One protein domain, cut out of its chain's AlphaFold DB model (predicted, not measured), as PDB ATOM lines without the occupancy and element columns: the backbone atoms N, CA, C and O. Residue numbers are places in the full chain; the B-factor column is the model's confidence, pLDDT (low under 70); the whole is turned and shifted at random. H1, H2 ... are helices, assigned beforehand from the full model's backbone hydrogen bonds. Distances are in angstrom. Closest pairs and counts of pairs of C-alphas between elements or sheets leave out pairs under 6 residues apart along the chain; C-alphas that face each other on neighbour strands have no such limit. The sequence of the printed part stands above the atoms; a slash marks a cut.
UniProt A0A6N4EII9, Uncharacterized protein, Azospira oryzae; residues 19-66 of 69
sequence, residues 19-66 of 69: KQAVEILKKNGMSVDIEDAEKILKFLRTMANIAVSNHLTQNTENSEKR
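AT A GLANCE: This is residues 19 to 66 of the 69 residues of an uncharacterized protein of Azospira oryzae (UniProt A0A6N4EII9). Picture one long helix, H2, with a short helix, H1, set across its first end, so that the two meet as an L with one long arm. The rest of H2 sticks out as a bare arm, with residues 42 to 66 standing free. The printed part has 48 residues with two named helices, H1 then H2, and no named strand: all helix. It is extended, with a radius of gyration of the C-alphas of 16.6 A, and spans 50 by 18 by 12 A.

HOW THE PARTS SIT: Start at H2, residues 34 to 64, and look at its residues 34 to 41, which alone touch H1, residues 19 to 27. The closest C-alphas, those of Ala 37 and Ala 21, are 5.8 A apart. The two lines are about perpendicular, at 84 degrees. In both helices every O i to N i+4 pair is within hydrogen-bond range.

IN THESE COORDINATES: Find C-alpha 34 at (-10.680, -14.071, -57.365); from there H2 runs 45.2 A to C-alpha 64 at (0.053, -53.680, -38.383). H1 begins at C-alpha 19, at (-16.183, -17.045, -56.334), and measures 12.7 A to C-alpha 27.

THE WHOLE: The C-alphas farthest apart, those of Ser 31 and Arg 66, are 50.5 A apart. The printed part has no cut, and the link from H1 to H2 is short, with 6 residues. Look for low confidence at residues 59 to 66, under 70 in pLDDT.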
ATOM      1  N   LYS A  19     -15.095 -18.017 -56.530       96.94
ATOM      2  CA  LYS A  19     -16.183 -17.045 -56.334       96.94
ATOM      3  C   LYS A  19     -16.883 -17.209 -54.982       96.94
ATOM      4  O   LYS A  19     -17.118 -16.230 -54.284       96.94
ATOM      5  N   GLN A  20     -17.179 -18.447 -54.591       96.25
ATOM      6  CA  GLN A  20     -17.762 -18.720 -53.275       96.25
ATOM      7  C   GLN A  20     -16.788 -18.375 -52.143       96.25
ATOM      8  O   GLN A  20     -17.218 -17.875 -51.110       96.25
ATOM      9  N   ALA A  21     -15.486 -18.607 -52.329       96.31
ATOM     10  CA  ALA A  21     -14.478 -18.219 -51.352       96.31
ATOM     11  C   ALA A  21     -14.404 -16.697 -51.176       96.31
ATOM     12  O   ALA A  21     -14.380 -16.250 -50.036       96.31
ATOM     13  N   VAL A  22     -14.479 -15.905 -52.253       98.12
ATOM     14  CA  VAL A  22     -14.585 -14.436 -52.158       98.12
ATOM     15  C   VAL A  22     -15.789 -14.029 -51.305       98.12
ATOM     16  O   VAL A  22     -15.655 -13.219 -50.390       98.12
ATOM     17  N   GLU A  23     -16.964 -14.613 -51.551       97.50
ATOM     18  CA  GLU A  23     -18.177 -14.299 -50.784       97.50
ATOM     19  C   GLU A  23     -18.052 -14.685 -49.302       97.50
ATOM     20  O   GLU A  23     -18.473 -13.928 -48.426       97.50
ATOM     21  N   ILE A  24     -17.467 -15.849 -49.009       96.44
ATOM     22  CA  ILE A  24     -17.240 -16.327 -47.639       96.44
ATOM     23  C   ILE A  24     -16.235 -15.428 -46.916       96.44
ATOM     24  O   ILE A  24     -16.503 -14.992 -45.799       96.44
ATOM     25  N   LEU A  25     -15.095 -15.127 -47.536       95.75
ATOM     26  CA  LEU A  25     -14.045 -14.305 -46.937       95.75
ATOM     27  C   LEU A  25     -14.552 -12.882 -46.687       95.75
ATOM     28  O   LEU A  25     -14.387 -12.357 -45.585       95.75
ATOM     29  N   LYS A  26     -15.302 -12.310 -47.638       97.50
ATOM     30  CA  LYS A  26     -15.914 -10.985 -47.491       97.50
ATOM     31  C   LYS A  26     -16.886 -10.924 -46.314       97.50
ATOM     32  O   LYS A  26     -16.861  -9.955 -45.560       97.50
ATOM     33  N   LYS A  27     -17.712 -11.960 -46.114       97.31
ATOM     34  CA  LYS A  27     -18.618 -12.061 -44.951       97.31
ATOM     35  C   LYS A  27     -17.875 -12.075 -43.611       97.31
ATOM     36  O   LYS A  27     -18.456 -11.682 -42.610       97.31
ATOM     37  N   ASN A  28     -16.612 -12.493 -43.604       94.94
ATOM     38  CA  ASN A  28     -15.749 -12.525 -42.424       94.94
ATOM     39  C   ASN A  28     -14.808 -11.307 -42.334       94.94
ATOM     40  O   ASN A  28     -13.830 -11.341 -41.595       94.94
ATOM     41  N   GLY A  29     -15.079 -10.236 -43.089       96.06
ATOM     42  CA  GLY A  29     -14.299  -8.994 -43.039       96.06
ATOM     43  C   GLY A  29     -13.017  -9.005 -43.873       96.06
ATOM     44  O   GLY A  29     -12.227  -8.071 -43.779       96.06
ATOM     45  N   MET A  30     -12.807 -10.024 -44.712       95.81
ATOM     46  CA  MET A  30     -11.632 -10.142 -45.573       95.81
ATOM     47  C   MET A  30     -12.029  -9.970 -47.042       95.81
ATOM     48  O   MET A  30     -12.596 -10.867 -47.662       95.81
ATOM     49  N   SER A  31     -11.744  -8.799 -47.608       96.56
ATOM     50  CA  SER A  31     -11.965  -8.543 -49.033       96.56
ATOM     51  C   SER A  31     -10.749  -8.996 -49.836       96.56
ATOM     52  O   SER A  31      -9.662  -8.464 -49.644       96.56
ATOM     53  N   VAL A  32     -10.945  -9.954 -50.738       96.31
ATOM     54  CA  VAL A  32      -9.922 -10.471 -51.658       96.31
ATOM     55  C   VAL A  32     -10.491 -10.545 -53.069       96.31
ATOM     56  O   VAL A  32     -11.714 -10.619 -53.241       96.31
ATOM     57  N   ASP A  33      -9.623 -10.530 -54.073       97.81
ATOM     58  CA  ASP A  33     -10.023 -10.812 -55.446       97.81
ATOM     59  C   ASP A  33     -10.126 -12.327 -55.715       97.81
ATOM     60  O   ASP A  33      -9.935 -13.172 -54.835       97.81
ATOM     61  N   ILE A  34     -10.503 -12.676 -56.947       97.75
ATOM     62  CA  ILE A  34     -10.680 -14.071 -57.365       97.75
ATOM     63  C   ILE A  34      -9.351 -14.838 -57.386       97.75
ATOM     64  O   ILE A  34      -9.350 -16.028 -57.066       97.75
ATOM     65  N   GLU A  35      -8.246 -14.184 -57.746       98.00
ATOM     66  CA  GLU A  35      -6.933 -14.822 -57.855       98.00
ATOM     67  C   GLU A  35      -6.401 -15.189 -56.465       98.00
ATOM     68  O   GLU A  35      -5.958 -16.314 -56.220       98.00
ATOM     69  N   ASP A  36      -6.527 -14.275 -55.511       97.81
ATOM     70  CA  ASP A  36      -6.140 -14.507 -54.128       97.81
ATOM     71  C   ASP A  36      -7.062 -15.521 -53.447       97.81
ATOM     72  O   ASP A  36      -6.586 -16.414 -52.738       97.81
ATOM     73  N   ALA A  37      -8.368 -15.488 -53.727       97.75
ATOM     74  CA  ALA A  37      -9.287 -16.529 -53.271       97.75
ATOM     75  C   ALA A  37      -8.910 -17.922 -53.813       97.75
ATOM     76  O   ALA A  37      -9.030 -18.920 -53.094       97.75
ATOM     77  N   GLU A  38      -8.421 -18.017 -55.052       97.44
ATOM     78  CA  GLU A  38      -7.915 -19.267 -55.619       97.44
ATOM     79  C   GLU A  38      -6.654 -19.758 -54.894       97.44
ATOM     80  O   GLU A  38      -6.585 -20.936 -54.516       97.44
ATOM     81  N   LYS A  39      -5.690 -18.868 -54.626       97.88
ATOM     82  CA  LYS A  39      -4.472 -19.188 -53.859       97.88
ATOM     83  C   LYS A  39      -4.814 -19.691 -52.455       97.88
ATOM     84  O   LYS A  39      -4.304 -20.734 -52.038       97.88
ATOM     85  N   ILE A  40      -5.729 -19.014 -51.759       96.50
ATOM     86  CA  ILE A  40      -6.206 -19.403 -50.423       96.50
ATOM     87  C   ILE A  40      -6.859 -20.788 -50.468       96.50
ATOM     88  O   ILE A  40      -6.519 -21.668 -49.675       96.50
ATOM     89  N   LEU A  41      -7.763 -21.029 -51.421       95.75
ATOM     90  CA  LEU A  41      -8.404 -22.335 -51.572       95.75
ATOM     91  C   LEU A  41      -7.397 -23.446 -51.868       95.75
ATOM     92  O   LEU A  41      -7.530 -24.550 -51.335       95.75
ATOM     93  N   LYS A  42      -6.399 -23.183 -52.716       96.44
ATOM     94  CA  LYS A  42      -5.336 -24.143 -53.025       96.44
ATOM     95  C   LYS A  42      -4.545 -24.498 -51.770       96.44
ATOM     96  O   LYS A  42      -4.350 -25.682 -51.505       96.44
ATOM     97  N   PHE A  43      -4.166 -23.499 -50.975       97.19
ATOM     98  CA  PHE A  43      -3.480 -23.706 -49.703       97.19
ATOM     99  C   PHE A  43      -4.304 -24.575 -48.738       97.19
ATOM    100  O   PHE A  43      -3.818 -25.601 -48.264       97.19
ATOM    101  N   LEU A  44      -5.577 -24.233 -48.516       95.62
ATOM    102  CA  LEU A  44      -6.459 -24.980 -47.611       95.62
ATOM    103  C   LEU A  44      -6.664 -26.436 -48.052       95.62
ATOM    104  O   LEU A  44      -6.696 -27.337 -47.216       95.62
ATOM    105  N   ARG A  45      -6.762 -26.689 -49.362       94.62
ATOM    106  CA  ARG A  45      -6.860 -28.053 -49.907       94.62
ATOM    107  C   ARG A  45      -5.596 -28.862 -49.643       94.62
ATOM    108  O   ARG A  45      -5.701 -30.025 -49.265       94.62
ATOM    109  N   THR A  46      -4.420 -28.257 -49.799       96.00
ATOM    110  CA  THR A  46      -3.148 -28.907 -49.461       96.00
ATOM    111  C   THR A  46      -3.110 -29.286 -47.984       96.00
ATOM    112  O   THR A  46      -2.815 -30.434 -47.662       96.00
ATOM    113  N   MET A  47      -3.494 -28.370 -47.092       96.88
ATOM    114  CA  MET A  47      -3.544 -28.636 -45.651       96.88
ATOM    115  C   MET A  47      -4.533 -29.754 -45.301       96.88
ATOM    116  O   MET A  47      -4.193 -30.658 -44.541       96.88
ATOM    117  N   ALA A  48      -5.731 -29.734 -45.890       93.88
ATOM    118  CA  ALA A  48      -6.735 -30.774 -45.683       93.88
ATOM    119  C   ALA A  48      -6.235 -32.149 -46.149       93.88
ATOM    120  O   ALA A  48      -6.380 -33.131 -45.424       93.88
ATOM    121  N   ASN A  49      -5.599 -32.215 -47.321       93.12
ATOM    122  CA  ASN A  49      -5.018 -33.453 -47.835       93.12
ATOM    123  C   ASN A  49      -3.924 -33.985 -46.908       93.12
ATOM    124  O   ASN A  49      -3.923 -35.172 -46.611       93.12
ATOM    125  N   ILE A  50      -3.027 -33.125 -46.414       95.06
ATOM    126  CA  ILE A  50      -1.984 -33.527 -45.460       95.06
ATOM    127  C   ILE A  50      -2.614 -34.076 -44.176       95.06
ATOM    128  O   ILE A  50      -2.230 -35.149 -43.721       95.06
ATOM    129  N   ALA A  51      -3.602 -33.379 -43.609       93.88
ATOM    130  CA  ALA A  51      -4.263 -33.806 -42.379       93.88
ATOM    131  C   ALA A  51      -4.961 -35.168 -42.535       93.88
ATOM    132  O   ALA A  51      -4.801 -36.044 -41.684       93.88
ATOM    133  N   VAL A  52      -5.690 -35.367 -43.638       91.69
ATOM    134  CA  VAL A  52      -6.367 -36.637 -43.938       91.69
ATOM    135  C   VAL A  52      -5.351 -37.746 -44.195       91.69
ATOM    136  O   VAL A  52      -5.466 -38.806 -43.588       91.69
ATOM    137  N   SER A  53      -4.338 -37.507 -45.032       92.94
ATOM    138  CA  SER A  53      -3.282 -38.487 -45.308       92.94
ATOM    139  C   SER A  53      -2.564 -38.906 -44.032       92.94
ATOM    140  O   SER A  53      -2.442 -40.099 -43.779       92.94
ATOM    141  N   ASN A  54      -2.175 -37.958 -43.177       92.19
ATOM    142  CA  ASN A  54      -1.536 -38.267 -41.898       92.19
ATOM    143  C   ASN A  54      -2.444 -39.120 -41.010       92.19
ATOM    144  O   ASN A  54      -1.992 -40.114 -40.449       92.19
ATOM    145  N   HIS A  55      -3.728 -38.772 -40.900       91.19
ATOM    146  CA  HIS A  55      -4.675 -39.557 -40.112       91.19
ATOM    147  C   HIS A  55      -4.838 -40.988 -40.647       91.19
ATOM    148  O   HIS A  55      -4.857 -41.941 -39.869       91.19
ATOM    149  N   LEU A  56      -4.924 -41.148 -41.970       90.69
ATOM    150  CA  LEU A  56      -5.037 -42.459 -42.604       90.69
ATOM    151  C   LEU A  56      -3.768 -43.294 -42.397       90.69
ATOM    152  O   LEU A  56      -3.890 -44.434 -41.964       90.69
ATOM    153  N   THR A  57      -2.576 -42.719 -42.602       84.12
ATOM    154  CA  THR A  57      -1.290 -43.406 -42.395       84.12
ATOM    155  C   THR A  57      -1.138 -43.900 -40.955       84.12
ATOM    156  O   THR A  57      -0.810 -45.065 -40.732       84.12
ATOM    157  N   GLN A  58      -1.460 -43.056 -39.970       73.62
ATOM    158  CA  GLN A  58      -1.404 -43.420 -38.550       73.62
ATOM    159  C   GLN A  58      -2.403 -44.532 -38.184       73.62
ATOM    160  O   GLN A  58      -2.125 -45.361 -37.316       73.62
ATOM    161  N   ASN A  59      -3.555 -44.603 -38.856       63.19
ATOM    162  CA  ASN A  59      -4.499 -45.703 -38.666       63.19
ATOM    163  C   ASN A  59      -3.991 -47.022 -39.275       63.19
ATOM    164  O   ASN A  59      -4.182 -48.067 -38.656       63.19
ATOM    165  N   THR A  60      -3.311 -46.989 -40.427       60.69
ATOM    166  CA  THR A  60      -2.702 -48.187 -41.041       60.69
ATOM    167  C   THR A  60      -1.555 -48.768 -40.209       60.69
ATOM    168  O   THR A  60      -1.510 -49.982 -39.996       60.69
ATOM    169  N   GLU A  61      -0.687 -47.933 -39.634       57.59
ATOM    170  CA  GLU A  61       0.416 -48.400 -38.776       57.59
ATOM    171  C   GLU A  61      -0.079 -49.038 -37.463       57.59
ATOM    172  O   GLU A  61       0.531 -49.969 -36.930       57.59
ATOM    173  N   ASN A  62      -1.223 -48.584 -36.942       55.12
ATOM    174  CA  ASN A  62      -1.841 -49.160 -35.746       55.12
ATOM    175  C   ASN A  62      -2.517 -50.516 -36.004       55.12
ATOM    176  O   ASN A  62      -2.640 -51.316 -35.075       55.12
ATOM    177  N   SER A  63      -2.936 -50.810 -37.239       54.66
ATOM    178  CA  SER A  63      -3.407 -52.150 -37.615       54.66
ATOM    179  C   SER A  63      -2.269 -53.166 -37.723       54.66
ATOM    180  O   SER A  63      -2.440 -54.297 -37.275       54.66
ATOM    181  N   GLU A  64      -1.097 -52.775 -38.228       55.94
ATOM    182  CA  GLU A  64       0.053 -53.680 -38.383       55.94
ATOM    183  C   GLU A  64       0.675 -54.062 -37.033       55.94
ATOM    184  O   GLU A  64       0.955 -55.234 -36.784       55.94
ATOM    185  N   LYS A  65       0.775 -53.117 -36.088       54.25
ATOM    186  CA  LYS A  65       1.286 -53.384 -34.727       54.25
ATOM    187  C   LYS A  65       0.410 -54.334 -33.899       54.25
ATOM    188  O   LYS A  65       0.883 -54.872 -32.903       54.25
ATOM    189  N   ARG A  66      -0.855 -54.555 -34.283       53.72
ATOM    190  CA  ARG A  66      -1.770 -55.496 -33.603       53.72
ATOM    191  C   ARG A  66      -1.686 -56.926 -34.139       53.72
ATOM    192  O   ARG A  66      -2.223 -57.814 -33.491       53.72
TER     193      ARG A  66